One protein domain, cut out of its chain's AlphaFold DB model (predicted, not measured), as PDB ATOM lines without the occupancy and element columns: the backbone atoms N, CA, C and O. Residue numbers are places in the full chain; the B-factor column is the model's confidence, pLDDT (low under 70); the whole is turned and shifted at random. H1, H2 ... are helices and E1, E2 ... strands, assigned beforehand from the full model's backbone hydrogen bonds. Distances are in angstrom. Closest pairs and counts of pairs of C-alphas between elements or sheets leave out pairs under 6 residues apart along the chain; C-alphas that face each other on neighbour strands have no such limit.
ATOM      1  N   LYS A 186    -459.721 290.370  15.088       83.56
ATOM      2  CA  LYS A 186    -460.988 291.002  15.489       83.56
ATOM      3  C   LYS A 186    -461.829 290.037  16.308       83.56
ATOM      4  O   LYS A 186    -461.984 288.885  15.913       83.56
ATOM      5  N   ILE A 187    -462.412 290.516  17.400       84.75
ATOM      6  CA  ILE A 187    -463.298 289.735  18.270       84.75
ATOM      7  C   ILE A 187    -464.735 290.222  18.065       84.75
ATOM      8  O   ILE A 187    -464.997 291.426  18.035       84.75
ATOM      9  N   ALA A 188    -465.669 289.291  17.875       85.81
ATOM     10  CA  ALA A 188    -467.093 289.597  17.893       85.81
ATOM     11  C   ALA A 188    -467.566 289.793  19.339       85.81
ATOM     12  O   ALA A 188    -467.270 288.976  20.209       85.81
ATOM     13  N   SER A 189    -468.329 290.856  19.575       82.88
ATOM     14  CA  SER A 189    -468.828 291.212  20.903       82.88
ATOM     15  C   SER A 189    -469.883 290.245  21.437       82.88
ATOM     16  O   SER A 189    -469.952 290.021  22.646       82.88
ATOM     17  N   GLU A 190    -470.689 289.655  20.551       87.25
ATOM     18  CA  GLU A 190    -471.789 288.760  20.912       87.25
ATOM     19  C   GLU A 190    -471.364 287.279  20.881       87.25
ATOM     20  O   GLU A 190    -470.933 286.792  19.827       87.25
ATOM     21  N   PRO A 191    -471.515 286.537  21.997       90.50
ATOM     22  CA  PRO A 191    -471.326 285.094  22.000       90.50
ATOM     23  C   PRO A 191    -472.524 284.367  21.380       90.50
ATOM     24  O   PRO A 191    -473.636 284.893  21.297       90.50
ATOM     25  N   PHE A 192    -472.319 283.110  20.995       90.12
ATOM     26  CA  PHE A 192    -473.387 282.219  20.547       90.12
ATOM     27  C   PHE A 192    -473.349 280.885  21.295       90.12
ATOM     28  O   PHE A 192    -472.286 280.409  21.691       90.12
ATOM     29  N   ALA A 193    -474.523 280.289  21.508       86.69
ATOM     30  CA  ALA A 193    -474.651 279.020  22.219       86.69
ATOM     31  C   ALA A 193    -474.197 277.836  21.356       86.69
ATOM     32  O   ALA A 193    -474.426 277.801  20.142       86.69
ATOM     33  N   GLY A 194    -473.574 276.860  22.010       81.69
ATOM     34  CA  GLY A 194    -473.178 275.596  21.420       81.69
ATOM     35  C   GLY A 194    -474.296 274.567  21.326       81.69
ATOM     36  O   GLY A 194    -475.463 274.835  21.589       81.69
ATOM     37  N   LYS A 195    -473.915 273.339  20.955       79.62
ATOM     38  CA  LYS A 195    -474.825 272.181  20.934       79.62
ATOM     39  C   LYS A 195    -475.260 271.749  22.342       79.62
ATOM     40  O   LYS A 195    -476.306 271.124  22.490       79.62
ATOM     41  N   PHE A 196    -474.437 272.049  23.343       81.25
ATOM     42  CA  PHE A 196    -474.733 271.841  24.753       81.25
ATOM     43  C   PHE A 196    -475.039 273.193  25.389       81.25
ATOM     44  O   PHE A 196    -474.274 274.137  25.202       81.25
ATOM     45  N   ASP A 197    -476.116 273.267  26.170       82.50
ATOM     46  CA  ASP A 197    -476.594 274.527  26.757       82.50
ATOM     47  C   ASP A 197    -475.606 275.143  27.763       82.50
ATOM     48  O   ASP A 197    -475.753 276.296  28.146       82.50
ATOM     49  N   SER A 198    -474.587 274.401  28.203       85.75
ATOM     50  CA  SER A 198    -473.516 274.891  29.077       85.75
ATOM     51  C   SER A 198    -472.312 275.470  28.330       85.75
ATOM     52  O   SER A 198    -471.384 275.945  28.977       85.75
ATOM     53  N   ILE A 199    -472.280 275.413  26.994       87.75
ATOM     54  CA  ILE A 199    -471.134 275.851  26.187       87.75
ATOM     55  C   ILE A 199    -471.526 277.058  25.345       87.75
ATOM     56  O   ILE A 199    -472.546 277.048  24.649       87.75
ATOM     57  N   ILE A 200    -470.672 278.076  25.355       91.31
ATOM     58  CA  ILE A 200    -470.763 279.221  24.456       91.31
ATOM     59  C   ILE A 200    -469.466 279.406  23.680       91.31
ATOM     60  O   ILE A 200    -468.396 278.937  24.072       91.31
ATOM     61  N   PHE A 201    -469.583 280.151  22.591       91.81
ATOM     62  CA  PHE A 201    -468.490 280.458  21.695       91.81
ATOM     63  C   PHE A 201    -468.436 281.956  21.413       91.81
ATOM     64  O   PHE A 201    -469.466 282.585  21.155       91.81
ATOM     65  N   TYR A 202    -467.230 282.512  21.373       91.31
ATOM     66  CA  TYR A 202    -466.973 283.830  20.793       91.31
ATOM     67  C   TYR A 202    -466.289 283.677  19.446       91.31
ATOM     68  O   TYR A 202    -465.332 282.916  19.312       91.31
ATOM     69  N   LYS A 203    -466.747 284.443  18.453       90.81
ATOM     70  CA  LYS A 203    -466.101 284.470  17.139       90.81
ATOM     71  C   LYS A 203    -464.894 285.392  17.155       90.81
ATOM     72  O   LYS A 203    -464.996 286.556  17.538       90.81
ATOM     73  N   ILE A 204    -463.779 284.877  16.668       88.44
ATOM     74  CA  ILE A 204    -462.531 285.597  16.473       88.44
ATOM     75  C   ILE A 204    -462.146 285.468  15.007       88.44
ATOM     76  O   ILE A 204    -462.267 284.407  14.401       88.44
ATOM     77  N   TYR A 205    -461.665 286.553  14.428       86.75
ATOM     78  CA  TYR A 205    -461.330 286.617  13.022       86.75
ATOM     79  C   TYR A 205    -459.896 287.083  12.850       86.75
ATOM     80  O   TYR A 205    -459.554 288.216  13.197       86.75
ATOM     81  N   LYS A 206    -459.065 286.217  12.271       85.12
ATOM     82  CA  LYS A 206    -457.733 286.593  11.804       85.12
ATOM     83  C   LYS A 206    -457.844 287.020  10.347       85.12
ATOM     84  O   LYS A 206    -458.083 286.184   9.476       85.12
ATOM     85  N   LEU A 207    -457.714 288.323  10.099       79.75
ATOM     86  CA  LEU A 207    -457.962 288.916   8.779       79.75
ATOM     87  C   LEU A 207    -456.735 288.891   7.858       79.75
ATOM     88  O   LEU A 207    -456.882 288.953   6.638       79.75
ATOM     89  N   ASP A 208    -455.533 288.778   8.423       76.06
ATOM     90  CA  ASP A 208    -454.282 288.774   7.671       76.06
ATOM     91  C   ASP A 208    -453.635 287.378   7.587       76.06
ATOM     92  O   ASP A 208    -454.002 286.426   8.278       76.06
ATOM     93  N   HIS A 209    -452.608 287.258   6.747       78.06
ATOM     94  CA  HIS A 209    -451.805 286.037   6.613       78.06
ATOM     95  C   HIS A 209    -450.446 286.140   7.324       78.06
ATOM     96  O   HIS A 209    -449.563 285.317   7.065       78.06
ATOM     97  N   THR A 210    -450.252 287.150   8.179       80.31
ATOM     98  CA  THR A 210    -448.985 287.363   8.893       80.31
ATOM     99  C   THR A 210    -448.841 286.391  10.066       80.31
ATOM    100  O   THR A 210    -449.827 285.804  10.508       80.31
ATOM    101  N   VAL A 211    -447.609 286.177  10.533       83.38
ATOM    102  CA  VAL A 211    -447.345 285.373  11.736       83.38
ATOM    103  C   VAL A 211    -447.617 286.239  12.964       83.38
ATOM    104  O   VAL A 211    -447.088 287.347  13.054       83.38
ATOM    105  N   GLN A 212    -448.399 285.727  13.910       81.00
ATOM    106  CA  GLN A 212    -448.706 286.378  15.183       81.00
ATOM    107  C   GLN A 212    -448.501 285.362  16.303       81.00
ATOM    108  O   GLN A 212    -449.104 284.298  16.272       81.00
ATOM    109  N   ARG A 213    -447.632 285.669  17.267       81.88
ATOM    110  CA  ARG A 213    -447.272 284.752  18.356       81.88
ATOM    111  C   ARG A 213    -447.637 285.327  19.710       81.88
ATOM    112  O   ARG A 213    -447.667 286.549  19.856       81.88
ATOM    113  N   GLU A 214    -447.849 284.440  20.675       76.81
ATOM    114  CA  GLU A 214    -448.158 284.753  22.070       76.81
ATOM    115  C   GLU A 214    -449.390 285.665  22.207       76.81
ATOM    116  O   GLU A 214    -449.426 286.581  23.029       76.81
ATOM    117  N   ILE A 215    -450.419 285.435  21.384       81.00
ATOM    118  CA  ILE A 215    -451.691 286.151  21.509       81.00
ATOM    119  C   ILE A 215    -452.461 285.560  22.686       81.00
ATOM    120  O   ILE A 215    -452.866 284.400  22.617       81.00
ATOM    121  N   ALA A 216    -452.692 286.346  23.741       80.12
ATOM    122  CA  ALA A 216    -453.508 285.927  24.872       80.12
ATOM    123  C   ALA A 216    -454.960 286.379  24.674       80.12
ATOM    124  O   ALA A 216    -455.251 287.570  24.552       80.12
ATOM    125  N   LEU A 217    -455.882 285.424  24.678       84.19
ATOM    126  CA  LEU A 217    -457.322 285.665  24.686       84.19
ATOM    127  C   LEU A 217    -457.844 285.380  26.086       84.19
ATOM    128  O   LEU A 217    -457.568 284.309  26.623       84.19
ATOM    129  N   ALA A 218    -458.567 286.335  26.665       81.00
ATOM    130  CA  ALA A 218    -459.022 286.279  28.047       81.00
ATOM    131  C   ALA A 218    -460.524 286.554  28.142       81.00
ATOM    132  O   ALA A 218    -460.991 287.639  27.783       81.00
ATOM    133  N   PHE A 219    -461.268 285.567  28.636       83.81
ATOM    134  CA  PHE A 219    -462.657 285.716  29.047       83.81
ATOM    135  C   PHE A 219    -462.700 286.051  30.536       83.81
ATOM    136  O   PHE A 219    -462.176 285.283  31.342       83.81
ATOM    137  N   VAL A 220    -463.319 287.174  30.901       79.75
ATOM    138  CA  VAL A 220    -463.410 287.653  32.288       79.75
ATOM    139  C   VAL A 220    -464.871 287.731  32.707       79.75
ATOM    140  O   VAL A 220    -465.692 288.313  32.000       79.75
ATOM    141  N   LEU A 221    -465.187 287.197  33.883       80.81
ATOM    142  CA  LEU A 221    -466.521 287.233  34.471       80.81
ATOM    143  C   LEU A 221    -466.446 287.765  35.903       80.81
ATOM    144  O   LEU A 221    -465.719 287.227  36.738       80.81
ATOM    145  N   GLU A 222    -467.208 288.812  36.209       79.88
ATOM    146  CA  GLU A 222    -467.222 289.385  37.555       79.88
ATOM    147  C   GLU A 222    -467.952 288.461  38.538       79.88
ATOM    148  O   GLU A 222    -468.887 287.747  38.174       79.88
ATOM    149  N   ASN A 223    -467.604 288.513  39.823       76.38
ATOM    150  CA  ASN A 223    -468.248 287.676  40.840       76.38
ATOM    151  C   ASN A 223    -469.775 287.787  40.897       76.38
ATOM    152  O   ASN A 223    -470.467 286.783  41.073       76.38
ATOM    153  N   ALA A 224    -470.313 289.004  40.777       78.00
ATOM    154  CA  ALA A 224    -471.757 289.231  40.804       78.00
ATOM    155  C   ALA A 224    -472.467 288.567  39.609       78.00
ATOM    156  O   ALA A 224    -473.651 288.236  39.692       78.00
ATOM    157  N   GLU A 225    -471.745 288.376  38.505       81.44
ATOM    158  CA  GLU A 225    -472.206 287.687  37.304       81.44
ATOM    159  C   GLU A 225    -472.042 286.173  37.471       81.44
ATOM    160  O   GLU A 225    -472.999 285.442  37.230       81.44
ATOM    161  N   SER A 226    -470.909 285.708  38.009       75.50
ATOM    162  CA  SER A 226    -470.660 284.295  38.345       75.50
ATOM    163  C   SER A 226    -471.733 283.720  39.278       75.50
ATOM    164  O   SER A 226    -472.269 282.637  39.047       75.50
ATOM    165  N   GLN A 227    -472.162 284.488  40.286       75.19
ATOM    166  CA  GLN A 227    -473.250 284.082  41.188       75.19
ATOM    167  C   GLN A 227    -474.593 283.872  40.468       75.19
ATOM    168  O   GLN A 227    -475.397 283.041  40.900       75.19
ATOM    169  N   LYS A 228    -474.846 284.610  39.380       79.75
ATOM    170  CA  LYS A 228    -476.083 284.514  38.587       79.75
ATOM    171  C   LYS A 228    -475.999 283.422  37.522       79.75
ATOM    172  O   LYS A 228    -476.964 282.691  37.338       79.75
ATOM    173  N   LEU A 229    -474.856 283.319  36.847       78.75
ATOM    174  CA  LEU A 229    -474.651 282.493  35.653       78.75
ATOM    175  C   LEU A 229    -474.092 281.095  35.969       78.75
ATOM    176  O   LEU A 229    -474.225 280.181  35.161       78.75
ATOM    177  N   GLY A 230    -473.532 280.903  37.166       78.25
ATOM    178  CA  GLY A 230    -472.655 279.774  37.464       78.25
ATOM    179  C   GLY A 230    -471.212 280.082  37.070       78.25
ATOM    180  O   GLY A 230    -470.953 280.986  36.275       78.25
ATOM    181  N   ASP A 231    -470.278 279.332  37.647       75.19
ATOM    182  CA  ASP A 231    -468.860 279.536  37.383       75.19
ATOM    183  C   ASP A 231    -468.484 278.986  36.002       75.19
ATOM    184  O   ASP A 231    -469.001 277.963  35.533       75.19
ATOM    185  N   ALA A 232    -467.583 279.703  35.334       76.06
ATOM    186  CA  ALA A 232    -467.005 279.263  34.079       76.06
ATOM    187  C   ALA A 232    -465.922 278.220  34.380       76.06
ATOM    188  O   ALA A 232    -464.985 278.468  35.144       76.06
ATOM    189  N   LYS A 233    -466.011 277.049  33.756       75.62
ATOM    190  CA  LYS A 233    -465.157 275.915  34.071       75.62
ATOM    191  C   LYS A 233    -463.729 276.079  33.512       75.62
ATOM    192  O   LYS A 233    -463.537 276.038  32.297       75.62
ATOM    193  N   PRO A 234    -462.691 276.185  34.358       62.31
ATOM    194  CA  PRO A 234    -461.382 276.704  33.940       62.31
ATOM    195  C   PRO A 234    -460.561 275.757  33.052       62.31
ATOM    196  O   PRO A 234    -459.634 276.205  32.391       62.31
ATOM    197  N   VAL A 235    -460.871 274.457  33.020       63.72
ATOM    198  CA  VAL A 235    -460.074 273.446  32.290       63.72
ATOM    199  C   VAL A 235    -460.470 273.342  30.808       63.72
ATOM    200  O   VAL A 235    -459.767 272.708  30.027       63.72
ATOM    201  N   TRP A 236    -461.578 273.968  30.406       67.88
ATOM    202  CA  TRP A 236    -462.196 273.751  29.093       67.88
ATOM    203  C   TRP A 236    -462.068 274.928  28.122       67.88
ATOM    204  O   TRP A 236    -462.608 274.870  27.019       67.88
ATOM    205  N   ALA A 237    -461.334 275.977  28.497       76.06
ATOM    206  CA  ALA A 237    -461.070 277.089  27.597       76.06
ATOM    207  C   ALA A 237    -460.146 276.645  26.457       76.06
ATOM    208  O   ALA A 237    -458.996 276.259  26.681       76.06
ATOM    209  N   THR A 238    -460.646 276.707  25.226       85.56
ATOM    210  CA  THR A 238    -459.883 276.352  24.028       85.56
ATOM    211  C   THR A 238    -460.236 277.279  22.871       85.56
ATOM    212  O   THR A 238    -461.296 277.904  22.855       85.56
ATOM    213  N   LEU A 239    -459.321 277.404  21.920       88.69
ATOM    214  CA  LEU A 239    -459.516 278.101  20.664       88.69
ATOM    215  C   LEU A 239    -459.564 277.072  19.533       88.69
ATOM    216  O   LEU A 239    -458.593 276.359  19.273       88.69
ATOM    217  N   GLU A 240    -460.695 277.027  18.844       89.81
ATOM    218  CA  GLU A 240    -460.943 276.130  17.718       89.81
ATOM    219  C   GLU A 240    -460.904 276.916  16.410       89.81
ATOM    220  O   GLU A 240    -461.341 278.065  16.350       89.81
ATOM    221  N   LYS A 241    -460.398 276.308  15.337       89.88
ATOM    222  CA  LYS A 241    -460.435 276.904  14.000       89.88
ATOM    223  C   LYS A 241    -461.579 276.293  13.206       89.88
ATOM    224  O   LYS A 241    -461.706 275.076  13.091       89.88
ATOM    225  N   THR A 242    -462.410 277.145  12.612       87.31
ATOM    226  CA  THR A 242    -463.558 276.685  11.825       87.31
ATOM    227  C   THR A 242    -463.070 275.881  10.618       87.31
ATOM    228  O   THR A 242    -462.341 276.403   9.774       87.31
ATOM    229  N   GLY A 243    -463.493 274.616  10.526       84.50
ATOM    230  CA  GLY A 243    -463.128 273.710   9.432       84.50
ATOM    231  C   GLY A 243    -461.750 273.047   9.560       84.50
ATOM    232  O   GLY A 243    -461.297 272.445   8.589       84.50
ATOM    233  N   ASP A 244    -461.089 273.154  10.717       84.31
ATOM    234  CA  ASP A 244    -459.768 272.570  10.984       84.31
ATOM    235  C   ASP A 244    -459.697 272.083  12.445       84.31
ATOM    236  O   ASP A 244    -459.250 272.799  13.342       84.31
ATOM    237  N   GLU A 245    -460.206 270.870  12.684       78.25
ATOM    238  CA  GLU A 245    -460.360 270.275  14.025       78.25
ATOM    239  C   GLU A 245    -459.011 269.995  14.719       78.25
ATOM    240  O   GLU A 245    -458.933 269.994  15.946       78.25
ATOM    241  N   ASP A 246    -457.933 269.833  13.946       79.12
ATOM    242  CA  ASP A 246    -456.593 269.517  14.458       79.12
ATOM    243  C   ASP A 246    -455.742 270.767  14.755       79.12
ATOM    244  O   ASP A 246    -454.637 270.659  15.300       79.12
ATOM    245  N   TRP A 247    -456.235 271.969  14.423       83.75
ATOM    246  CA  TRP A 247    -455.471 273.218  14.545       83.75
ATOM    247  C   TRP A 247    -454.976 273.486  15.974       83.75
ATOM    248  O   TRP A 247    -453.853 273.951  16.183       83.75
ATOM    249  N   ALA A 248    -455.811 273.138  16.953       73.44
ATOM    250  CA  ALA A 248    -455.620 273.347  18.379       73.44
ATOM    251  C   ALA A 248    -454.291 272.796  18.937       73.44
ATOM    252  O   ALA A 248    -453.682 273.437  19.787       73.44
ATOM    253  N   GLY A 249    -453.843 271.617  18.494       69.56
ATOM    254  CA  GLY A 249    -452.890 270.768  19.227       69.56
ATOM    255  C   GLY A 249    -451.597 271.452  19.716       69.56
ATOM    256  O   GLY A 249    -451.457 271.697  20.911       69.56
ATOM    257  N   PRO A 250    -450.610 271.731  18.844       68.25
ATOM    258  CA  PRO A 250    -449.324 272.310  19.251       68.25
ATOM    259  C   PRO A 250    -449.314 273.849  19.285       68.25
ATOM    260  O   PRO A 250    -448.290 274.434  19.631       68.25
ATOM    261  N   LYS A 251    -450.409 274.500  18.869       75.38
ATOM    262  CA  LYS A 251    -450.466 275.945  18.583       75.38
ATOM    263  C   LYS A 251    -451.145 276.773  19.658       75.38
ATOM    264  O   LYS A 251    -451.141 277.999  19.570       75.38
ATOM    265  N   GLN A 252    -451.717 276.121  20.664       77.38
ATOM    266  CA  GLN A 252    -452.291 276.813  21.800       77.38
ATOM    267  C   GLN A 252    -451.804 276.234  23.124       77.38
ATOM    268  O   GLN A 252    -451.488 275.050  23.241       77.38
ATOM    269  N   ARG A 253    -451.780 277.083  24.148       72.94
ATOM    270  CA  ARG A 253    -451.545 276.686  25.536       72.94
ATOM    271  C   ARG A 253    -452.681 277.229  26.389       72.94
ATOM    272  O   ARG A 253    -452.821 278.445  26.531       72.94
ATOM    273  N   ALA A 254    -453.483 276.323  26.943       63.97
ATOM    274  CA  ALA A 254    -454.440 276.641  27.996       63.97
ATOM    275  C   ALA A 254    -453.718 276.644  29.351       63.97
ATOM    276  O   ALA A 254    -452.846 275.804  29.594       63.97
ATOM    277  N   TYR A 255    -454.065 277.578  30.235       62.66
ATOM    278  CA  TYR A 255    -453.546 277.571  31.604       62.66
ATOM    279  C   TYR A 255    -454.358 276.636  32.498       62.66
ATOM    280  O   TYR A 255    -455.580 276.576  32.419       62.66
ATOM    281  N   THR A 256    -453.666 275.915  33.379       49.47
ATOM    282  CA  THR A 256    -454.285 275.166  34.479       49.47
ATOM    283  C   THR A 256    -454.630 276.077  35.659       49.47
ATOM    284  O   THR A 256    -453.947 277.070  35.903       49.47
ATOM    285  N   MET A 257    -455.644 275.663  36.433       45.44
ATOM    286  CA  MET A 257    -456.298 276.342  37.572       45.44
ATOM    287  C   MET A 257    -455.431 277.170  38.543       45.44
ATOM    288  O   MET A 257    -455.995 277.983  39.259       45.44
ATOM    289  N   GLN A 258    -454.111 277.000  38.622       46.09
ATOM    290  CA  GLN A 258    -453.259 277.760  39.548       46.09
ATOM    291  C   GLN A 258    -452.913 279.179  39.052       46.09
ATOM    292  O   GLN A 258    -452.690 280.049  39.886       46.09
ATOM    293  N   ASP A 259    -452.960 279.418  37.733       45.31
ATOM    294  CA  ASP A 259    -452.823 280.750  37.103       45.31
ATOM    295  C   ASP A 259    -454.177 281.325  36.631       45.31
ATOM    296  O   ASP A 259    -454.289 282.503  36.300       45.31
ATOM    297  N   SER A 260    -455.212 280.478  36.579       48.81
ATOM    298  CA  SER A 260    -456.594 280.823  36.188       48.81
ATOM    299  C   SER A 260    -457.519 281.033  37.393       48.81
ATOM    300  O   SER A 260    -458.706 281.321  37.238       48.81
ATOM    301  N   ALA A 261    -456.998 280.869  38.607       47.47
ATOM    302  CA  ALA A 261    -457.723 281.165  39.823       47.47
ATOM    303  C   ALA A 261    -457.565 282.648  40.147       47.47
ATOM    304  O   ALA A 261    -456.455 283.109  40.384       47.47
ATOM    305  N   VAL A 262    -458.697 283.356  40.172       46.31
ATOM    306  CA  VAL A 262    -459.080 284.206  41.301       46.31
ATOM    307  C   VAL A 262    -457.909 285.060  41.807       46.31
ATOM    308  O   VAL A 262    -457.088 284.573  42.584       46.31
ATOM    309  N   ASN A 263    -457.849 286.344  41.412       43.09
ATOM    310  CA  ASN A 263    -456.955 287.319  42.057       43.09
ATOM    311  C   ASN A 263    -456.967 287.074  43.576       43.09
ATOM    312  O   ASN A 263    -458.010 286.706  44.108       43.09
ATOM    313  N   TYR A 264    -455.862 287.283  44.291       43.78
ATOM    314  CA  TYR A 264    -455.748 287.018  45.735       43.78
ATOM    315  C   TYR A 264    -456.883 287.643  46.600       43.78
ATOM    316  O   TYR A 264    -457.012 287.297  47.773       43.78
ATOM    317  N   THR A 265    -457.708 288.539  46.031       49.94
ATOM    318  CA  THR A 265    -458.919 289.179  46.587       49.94
ATOM    319  C   THR A 265    -460.254 288.456  46.329       49.94
ATOM    320  O   THR A 265    -461.248 288.780  46.970       49.94
ATOM    321  N   ALA A 266    -460.289 287.482  45.420       52.78
ATOM    322  CA  ALA A 266    -461.456 286.743  44.956       52.78
ATOM    323  C   ALA A 266    -462.610 287.568  44.392       52.78
ATOM    324  O   ALA A 266    -463.722 287.412  44.868       52.78
ATOM    325  N   GLU A 267    -462.370 288.406  43.374       59.81
ATOM    326  CA  GLU A 267    -463.371 289.341  42.810       59.81
ATOM    327  C   GLU A 267    -463.885 289.017  41.386       59.81
ATOM    328  O   GLU A 267    -464.939 289.526  40.994       59.81
ATOM    329  N   TYR A 268    -463.198 288.168  40.613       65.50
ATOM    330  CA  TYR A 268    -463.613 287.754  39.263       65.50
ATOM    331  C   TYR A 268    -463.040 286.376  38.882       65.50
ATOM    332  O   TYR A 268    -462.014 285.953  39.424       65.50
ATOM    333  N   SER A 269    -463.685 285.687  37.933       70.88
ATOM    334  CA  SER A 269    -463.175 284.471  37.284       70.88
ATOM    335  C   SER A 269    -462.643 284.790  35.885       70.88
ATOM    336  O   SER A 269    -463.157 285.679  35.203       70.88
ATOM    337  N   CYS A 270    -461.568 284.116  35.472       74.44
ATOM    338  CA  CYS A 270    -460.924 284.377  34.190       74.44
ATOM    339  C   CYS A 270    -460.470 283.081  33.511       74.44
ATOM    340  O   CYS A 270    -459.923 282.188  34.159       74.44
ATOM    341  N   GLN A 271    -460.676 282.995  32.200       78.56
ATOM    342  CA  GLN A 271    -460.204 281.903  31.354       78.56
ATOM    343  C   GLN A 271    -459.299 282.458  30.260       78.56
ATOM    344  O   GLN A 271    -459.701 283.370  29.541       78.56
ATOM    345  N   CYS A 272    -458.094 281.900  30.124       77.00
ATOM    346  CA  CYS A 272    -457.079 282.409  29.206       77.00
ATOM    347  C   CYS A 272    -456.525 281.316  28.278       77.00
ATOM    348  O   CYS A 272    -456.156 280.234  28.742       77.00
ATOM    349  N   VAL A 273    -456.380 281.638  26.988       82.56
ATOM    350  CA  VAL A 273    -455.697 280.807  25.976       82.56
ATOM    351  C   VAL A 273    -454.602 281.633  25.307       82.56
ATOM    352  O   VAL A 273    -454.880 282.728  24.819       82.56
ATOM    353  N   HIS A 274    -453.372 281.109  25.257       82.62
ATOM    354  CA  HIS A 274    -452.351 281.626  24.340       82.62
ATOM    355  C   HIS A 274    -452.426 280.893  23.016       82.62
ATOM    356  O   HIS A 274    -452.423 279.664  23.016       82.62
ATOM    357  N   ALA A 275    -452.433 281.641  21.921       85.62
ATOM    358  CA  ALA A 275    -452.437 281.111  20.571       85.62
ATOM    359  C   ALA A 275    -451.273 281.676  19.747       85.62
ATOM    360  O   ALA A 275    -451.012 282.884  19.750       85.62
ATOM    361  N   ASP A 276    -450.618 280.786  19.005       86.00
ATOM    362  CA  ASP A 276    -449.649 281.115  17.968       86.00
ATOM    363  C   ASP A 276    -450.281 280.869  16.593       86.00
ATOM    364  O   ASP A 276    -450.586 279.737  16.214       86.00
ATOM    365  N   PHE A 277    -450.454 281.940  15.824       86.25
ATOM    366  CA  PHE A 277    -450.944 281.889  14.454       86.25
ATOM    367  C   PHE A 277    -449.776 281.960  13.468       86.25
ATOM    368  O   PHE A 277    -449.041 282.949  13.391       86.25
ATOM    369  N   GLU A 278    -449.631 280.917  12.663       85.12
ATOM    370  CA  GLU A 278    -448.612 280.824  11.626       85.12
ATOM    371  C   GLU A 278    -449.048 281.521  10.326       85.12
ATOM    372  O   GLU A 278    -450.162 282.036  10.163       85.12
ATOM    373  N   LYS A 279    -448.127 281.566   9.358       83.12
ATOM    374  CA  LYS A 279    -448.390 282.178   8.054       83.12
ATOM    375  C   LYS A 279    -449.558 281.471   7.357       83.12
ATOM    376  O   LYS A 279    -449.629 280.247   7.337       83.12
ATOM    377  N   ASN A 280    -450.406 282.254   6.692       80.81
ATOM    378  CA  ASN A 280    -451.586 281.789   5.953       80.81
ATOM    379  C   ASN A 280    -452.710 281.175   6.807       80.81
ATOM    380  O   ASN A 280    -453.614 280.564   6.251       80.81
ATOM    381  N   GLU A 281    -452.725 281.406   8.118       85.12
ATOM    382  CA  GLU A 281    -453.803 280.933   9.000       85.12
ATOM    383  C   GLU A 281    -454.941 281.950   9.179       85.12
ATOM    384  O   GLU A 281    -455.580 282.008  10.227       85.12
ATOM    385  N   ALA A 282    -455.205 282.776   8.165       85.38
ATOM    386  CA  ALA A 282    -456.379 283.649   8.166       85.38
ATOM    387  C   ALA A 282    -457.659 282.802   8.242       85.38
ATOM    388  O   ALA A 282    -457.739 281.751   7.600       85.38
ATOM    389  N   GLY A 283    -458.658 283.246   9.001       85.56
ATOM    390  CA  GLY A 283    -459.884 282.473   9.172       85.56
ATOM    391  C   GLY A 283    -460.732 282.877  10.370       85.56
ATOM    392  O   GLY A 283    -460.414 283.819  11.100       85.56
ATOM    393  N   GLU A 284    -461.834 282.146  10.532       89.50
ATOM    394  CA  GLU A 284    -462.733 282.227  11.680       89.50
ATOM    395  C   GLU A 284    -462.325 281.197  12.737       89.50
ATOM    396  O   GLU A 284    -462.169 280.008  12.451       89.50
ATOM    397  N   TYR A 285    -462.188 281.673  13.965       90.62
ATOM    398  CA  TYR A 285    -461.849 280.904  15.147       90.62
ATOM    399  C   TYR A 285    -462.944 281.069  16.193       90.62
ATOM    400  O   TYR A 285    -463.568 282.129  16.278       90.62
ATOM    401  N   HIS A 286    -463.165 280.046  17.007       91.88
ATOM    402  CA  HIS A 286    -464.138 280.056  18.090       91.88
ATOM    403  C   HIS A 286    -463.425 279.852  19.420       91.88
ATOM    404  O   HIS A 286    -462.785 278.829  19.638       91.88
ATOM    405  N   PHE A 287    -463.522 280.841  20.307       90.06
ATOM    406  CA  PHE A 287    -463.083 280.692  21.691       90.06
ATOM    407  C   PHE A 287    -464.211 280.062  22.497       90.06
ATOM    408  O   PHE A 287    -465.311 280.620  22.550       90.06
ATOM    409  N   VAL A 288    -463.936 278.910  23.093       89.81
ATOM    410  CA  VAL A 288    -464.911 278.075  23.791       89.81
ATOM    411  C   VAL A 288    -464.895 278.397  25.278       89.81
ATOM    412  O   VAL A 288    -463.834 278.401  25.900       89.81
ATOM    413  N   VAL A 289    -466.075 278.634  25.852       87.56
ATOM    414  CA  VAL A 289    -466.273 278.769  27.302       87.56
ATOM    415  C   VAL A 289    -467.353 277.788  27.730       87.56
ATOM    416  O   VAL A 289    -468.481 277.839  27.235       87.56
ATOM    417  N   GLU A 290    -467.019 276.909  28.668       86.69
ATOM    418  CA  GLU A 290    -467.982 276.018  29.315       86.69
ATOM    419  C   GLU A 290    -468.337 276.545  30.708       86.69
ATOM    420  O   GLU A 290    -467.467 276.996  31.449       86.69
ATOM    421  N   PHE A 291    -469.611 276.462  31.075       85.06
ATOM    422  CA  PHE A 291    -470.149 276.841  32.377       85.06
ATOM    423  C   PHE A 291    -470.617 275.613  33.158       85.06
ATOM    424  O   PHE A 291    -471.009 274.592  32.592       85.06
ATOM    425  N   ASP A 292    -470.628 275.713  34.487       82.56
ATOM    426  CA  ASP A 292    -471.172 274.663  35.358       82.56
ATOM    427  C   ASP A 292    -472.697 274.495  35.240       82.56
ATOM    428  O   ASP A 292    -473.249 273.471  35.651       82.56
ATOM    429  N   LYS A 293    -473.391 275.488  34.674       83.69
ATOM    430  CA  LYS A 293    -474.847 275.510  34.497       83.69
ATOM    431  C   LYS A 293    -475.219 275.765  33.039       83.69
ATOM    432  O   LYS A 293    -474.450 276.342  32.279       83.69
ATOM    433  N   ALA A 294    -476.423 275.337  32.668       85.44
ATOM    434  CA  ALA A 294    -477.008 275.659  31.373       85.44
ATOM    435  C   ALA A 294    -477.329 277.160  31.276       85.44
ATOM    436  O   ALA A 294    -477.853 277.750  32.224       85.44
ATOM    437  N   LEU A 295    -477.050 277.748  30.116       84.94
ATOM    438  CA  LEU A 295    -477.273 279.146  29.780       84.94
ATOM    439  C   LEU A 295    -478.427 279.265  28.778       84.94
ATOM    440  O   LEU A 295    -478.476 278.591  27.754       84.94
ATOM    441  N   ASP A 296    -479.357 280.167  29.066       82.12
ATOM    442  CA  ASP A 296    -480.398 280.598  28.128       82.12
ATOM    443  C   ASP A 296    -480.004 281.867  27.337       82.12
ATOM    444  O   ASP A 296    -478.945 282.468  27.526       82.12
ATOM    445  N   LYS A 297    -480.903 282.319  26.453       79.56
ATOM    446  CA  LYS A 297    -480.688 283.513  25.619       79.56
ATOM    447  C   LYS A 297    -480.534 284.820  26.407       79.56
ATOM    448  O   LYS A 297    -479.890 285.729  25.900       79.56
ATOM    449  N   GLN A 298    -481.133 284.946  27.592       82.62
ATOM    450  CA  GLN A 298    -481.001 286.150  28.420       82.62
ATOM    451  C   GLN A 298    -479.607 286.226  29.045       82.62
ATOM    452  O   GLN A 298    -479.046 287.314  29.163       82.62
ATOM    453  N   HIS A 299    -479.018 285.075  29.370       86.56
ATOM    454  CA  HIS A 299    -477.650 285.003  29.872       86.56
ATOM    455  C   HIS A 299    -476.614 285.446  28.826       86.56
ATOM    456  O   HIS A 299    -475.649 286.115  29.184       86.56
ATOM    457  N   LEU A 300    -476.830 285.160  27.534       85.06
ATOM    458  CA  LEU A 300    -475.923 285.590  26.455       85.06
ATOM    459  C   LEU A 300    -475.785 287.116  26.349       85.06
ATOM    460  O   LEU A 300    -474.721 287.608  25.982       85.06
ATOM    461  N   GLU A 301    -476.830 287.869  26.702       85.44
ATOM    462  CA  GLU A 301    -476.797 289.336  26.675       85.44
ATOM    463  C   GLU A 301    -475.836 289.902  27.733       85.44
ATOM    464  O   GLU A 301    -475.117 290.863  27.470       85.44
ATOM    465  N   VAL A 302    -475.772 289.267  28.909       86.00
ATOM    466  CA  VAL A 302    -474.850 289.633  30.004       86.00
ATOM    467  C   VAL A 302    -473.394 289.332  29.631       86.00
ATOM    468  O   VAL A 302    -472.468 289.972  30.124       86.00
ATOM    469  N   LEU A 303    -473.189 288.379  28.723       87.88
ATOM    470  CA  LEU A 303    -471.877 287.905  28.296       87.88
ATOM    471  C   LEU A 303    -471.292 288.715  27.122       87.88
ATOM    472  O   LEU A 303    -470.204 288.404  26.632       87.88
ATOM    473  N   LYS A 304    -471.951 289.781  26.659       87.69
ATOM    474  CA  LYS A 304    -471.385 290.647  25.612       87.69
ATOM    475  C   LYS A 304    -470.093 291.322  26.077       87.69
ATOM    476  O   LYS A 304    -470.002 291.787  27.209       87.69
ATOM    477  N   ASN A 305    -469.104 291.405  25.184       84.88
ATOM    478  CA  ASN A 305    -467.808 292.069  25.421       84.88
ATOM    479  C   ASN A 305    -466.959 291.489  26.569       84.88
ATOM    480  O   ASN A 305    -466.054 292.157  27.061       84.88
ATOM    481  N   LYS A 306    -467.228 290.252  27.004       85.75
ATOM    482  CA  LYS A 306    -466.470 289.601  28.088       85.75
ATOM    483  C   LYS A 306    -465.185 288.910  27.630       85.75
ATOM    484  O   LYS A 306    -464.364 288.555  28.471       85.75
ATOM    485  N   LEU A 307    -464.990 288.740  26.321       85.56
ATOM    486  CA  LEU A 307    -463.746 288.248  25.731       85.56
ATOM    487  C   LEU A 307    -462.905 289.420  25.215       85.56
ATOM    488  O   LEU A 307    -463.384 290.230  24.424       85.56
ATOM    489  N   SER A 308    -461.636 289.464  25.612       80.94
ATOM    490  CA  SER A 308    -460.670 290.470  25.164       80.94
ATOM    491  C   SER A 308    -459.339 289.840  24.756       80.94
ATOM    492  O   SER A 308    -459.053 288.681  25.063       80.94
ATOM    493  N   CYS A 309    -458.525 290.612  24.037       78.75
ATOM    494  CA  CYS A 309    -457.188 290.225  23.603       78.75
ATOM    495  C   CYS A 309    -456.138 291.058  24.352       78.75
ATOM    496  O   CYS A 309    -456.246 292.286  24.422       78.75
ATOM    497  N   SER A 310    -455.101 290.411  24.884       67.75
ATOM    498  CA  SER A 310    -453.981 291.082  25.547       67.75
ATOM    499  C   SER A 310    -452.645 290.396  25.249       67.75
ATOM    500  O   SER A 310    -452.583 289.250  24.817       67.75
ATOM    501  N   SER A 311    -451.551 291.116  25.485       59.31
ATOM    502  CA  SER A 311    -450.187 290.577  25.457       59.31
ATOM    503  C   SER A 311    -449.755 289.982  26.804       59.31
ATOM    504  O   SER A 311    -448.631 289.494  26.925       59.31
ATOM    505  N   ARG A 312    -450.613 290.047  27.837       57.12
ATOM    506  CA  ARG A 312    -450.385 289.448  29.161       57.12
ATOM    507  C   ARG A 312    -451.685 288.816  29.691       57.12
ATOM    508  O   ARG A 312    -452.699 289.507  29.736       57.12
ATOM    509  N   PRO A 313    -451.686 287.536  30.099       57.47
ATOM    510  CA  PRO A 313    -452.895 286.829  30.536       57.47
ATOM    511  C   PRO A 313    -453.361 287.252  31.939       57.47
ATOM    512  O   PRO A 313    -452.537 287.590  32.784       57.47
ATOM    513  N   CYS A 314    -454.676 287.156  32.182       58.28
ATOM    514  CA  CYS A 314    -455.335 286.897  33.477       58.28
ATOM    515  C   CYS A 314    -454.912 287.734  34.720       58.28
ATOM    516  O   CYS A 314    -455.269 287.378  35.838       58.28
ATOM    517  N   GLY A 315    -454.208 288.861  34.552       50.59
ATOM    518  CA  GLY A 315    -453.691 289.666  35.663       50.59
ATOM    519  C   GLY A 315    -453.973 291.163  35.577       50.59
ATOM    520  O   GLY A 315    -454.199 291.756  36.623       50.59
ATOM    521  N   TRP A 316    -453.999 291.782  34.388       48.16
ATOM    522  CA  TRP A 316    -454.126 293.243  34.213       48.16
ATOM    523  C   TRP A 316    -455.148 293.615  33.124       48.16
ATOM    524  O   TRP A 316    -455.253 292.945  32.100       48.16
ATOM    525  N   SER A 317    -455.885 294.705  33.352       45.19
ATOM    526  CA  SER A 317    -457.084 295.135  32.615       45.19
ATOM    527  C   SER A 317    -456.819 296.045  31.405       45.19
ATOM    528  O   SER A 317    -457.597 296.964  31.158       45.19
ATOM    529  N   GLU A 318    -455.726 295.851  30.667       47.88
ATOM    530  CA  GLU A 318    -455.448 296.662  29.471       47.88
ATOM    531  C   GLU A 318    -455.383 295.766  28.226       47.88
ATOM    532  O   GLU A 318    -454.486 294.923  28.082       47.88
ATOM    533  N   SER A 319    -456.371 295.931  27.339       51.81
ATOM    534  CA  SER A 319    -456.386 295.316  26.015       51.81
ATOM    535  C   SER A 319    -455.330 295.993  25.144       51.81
ATOM    536  O   SER A 319    -455.403 297.175  24.829       51.81
ATOM    537  N   ASN A 320    -454.289 295.243  24.787       54.19
ATOM    538  CA  ASN A 320    -453.113 295.781  24.092       54.19
ATOM    539  C   ASN A 320    -452.828 295.057  22.769       54.19
ATOM    540  O   ASN A 320    -451.711 295.111  22.252       54.19
ATOM    541  N   CYS A 321    -453.821 294.366  22.204       56.97
ATOM    542  CA  CYS A 321    -453.668 293.796  20.872       56.97
ATOM    543  C   CYS A 321    -453.679 294.905  19.804       56.97
ATOM    544  O   CYS A 321    -454.466 295.851  19.907       56.97
ATOM    545  N   PRO A 322    -452.819 294.828  18.769       48.78
ATOM    546  CA  PRO A 322    -452.813 295.813  17.696       48.78
ATOM    547  C   PRO A 322    -454.186 295.850  17.004       48.78
ATOM    548  O   PRO A 322    -454.569 294.894  16.333       48.78
ATOM    549  N   GLY A 323    -454.925 296.952  17.163       53.28
ATOM    550  CA  GLY A 323    -456.200 297.172  16.472       53.28
ATOM    551  C   GLY A 323    -457.439 296.586  17.158       53.28
ATOM    552  O   GLY A 323    -458.294 296.050  16.451       53.28
ATOM    553  N   ASP A 324    -457.542 296.722  18.485       47.56
ATOM    554  CA  ASP A 324    -458.743 296.433  19.289       47.56
ATOM    555  C   ASP A 324    -459.929 297.325  18.871       47.56
ATOM    556  O   ASP A 324    -460.210 298.381  19.434       47.56
ATOM    557  N   THR A 325    -460.579 296.946  17.774       55.59
ATOM    558  CA  THR A 325    -461.810 297.568  17.297       55.59
ATOM    559  C   THR A 325    -462.842 296.476  17.100       55.59
ATOM    560  O   THR A 325    -462.533 295.424  16.538       55.59
ATOM    561  N   GLU A 326    -464.074 296.758  17.497       61.75
ATOM    562  CA  GLU A 326    -465.194 295.831  17.388       61.75
ATOM    563  C   GLU A 326    -465.365 295.300  15.951       61.75
ATOM    564  O   GLU A 326    -465.196 296.028  14.959       61.75
ATOM    565  N   PHE A 327    -465.712 294.017  15.818       64.12
ATOM    566  CA  PHE A 327    -466.016 293.434  14.515       64.12
ATOM    567  C   PHE A 327    -467.276 294.079  13.907       64.12
ATOM    568  O   PHE A 327    -468.408 293.725  14.222       64.12
ATOM    569  N   SER A 328    -467.083 295.022  12.985       64.75
ATOM    570  CA  SER A 328    -468.149 295.579  12.141       64.75
ATOM    571  C   SER A 328    -468.479 294.686  10.936       64.75
ATOM    572  O   SER A 328    -467.613 293.975  10.426       64.75
ATOM    573  N   ALA A 329    -469.700 294.801  10.397       64.50
ATOM    574  CA  ALA A 329    -470.118 294.151   9.151       64.50
ATOM    575  C   ALA A 329    -469.171 294.428   7.965       64.50
ATOM    576  O   ALA A 329    -469.038 293.579   7.087       64.50
TER     577      ALA A 329
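AT A GLANCE: This is residues 186 to 329 of the 381 residues of a protein of Bacteroidetes bacterium (UniProt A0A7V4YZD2). Two antiparallel sheets lie face to face as a sandwich, one of four strands in the order E4, E5, E2, E7 and the other of three in the order E1, E6, E3. H1 sits at one end of the long axis, with H3 close to it, and H2 sits where the edge strands E3 and E4 come near each other. The 144 printed residues hold three named helices and seven named strands, in the order E1, E2, H1, E3, H2, E4, E5, E6, H3, E7. The class is mixed, helices and strands, with under half of the residues, 65, in named elements. The whole is compact, with a radius of gyration of the C-alphas of 14.5 A, and rounded, spanning 41 by 32 by 28 A.

IN THESE COORDINATES: After residues 186 to 198, with no named element, E1 takes residues 199 to 206, 22.4 A long, from C-alpha 199 at (-471.134, 275.851, 26.187). E2, residues 212 to 222, is 29.2 A long, and H1 follows at residues 223 to 229. E3 is residues 238 to 241, H2 residues 248 to 251 and E4 residues 252 to 254. E5, residues 268 to 277, is 28.5 A long; E6, residues 283 to 290, is 22.6 A long. H3 is residues 297 to 302, and E7, residues 307 to 310, ends at C-alpha 310 at (-453.981, 291.082, 25.547).

HOW THE PARTS SIT: The facing parts of the two sheets are 10.0 A apart centre to centre, their planes 9 degrees apart. Between the sheets, the closest C-alphas of E3 and E5 are those of Thr 238 and Val 273, 6.4 A apart. E5 and E2 are antiparallel at 164 degrees, with N 219 and O 271 at 2.8 A. E4 and E5 form a hairpin, with N 253 and O 274 at 2.9 A; E2 and E7 have N 218 and O 308 at 2.9 A. E1 and E6 have N 204 and O 285 at 2.8 A, and E6 and E3 have N 286 and O 240 at 2.8 A. H1 only grazes the four-stranded sheet; H2 only grazes both sheets. H1 and H3 are close but not clearly touching, C-alphas 229 and 299 being 7.0 A apart. O i to N i+4 pairs are within hydrogen-bond range in 2 of 3 for H1 and 0 of 2 for H3, which has 2 of 3 O i to N i+3 pairs; H2 is too short for an O i to N i+4 pair.

THE WHOLE: The farthest C-alphas, those of Thr 265 and Asn 280, are 41.9 A apart. The printed part has no cut. The link E4 to E5, 13 residues, is long. Mean pLDDT of the printed part is 75.4; 40 residues are under 70, among them 254 to 268 and 310 to 329.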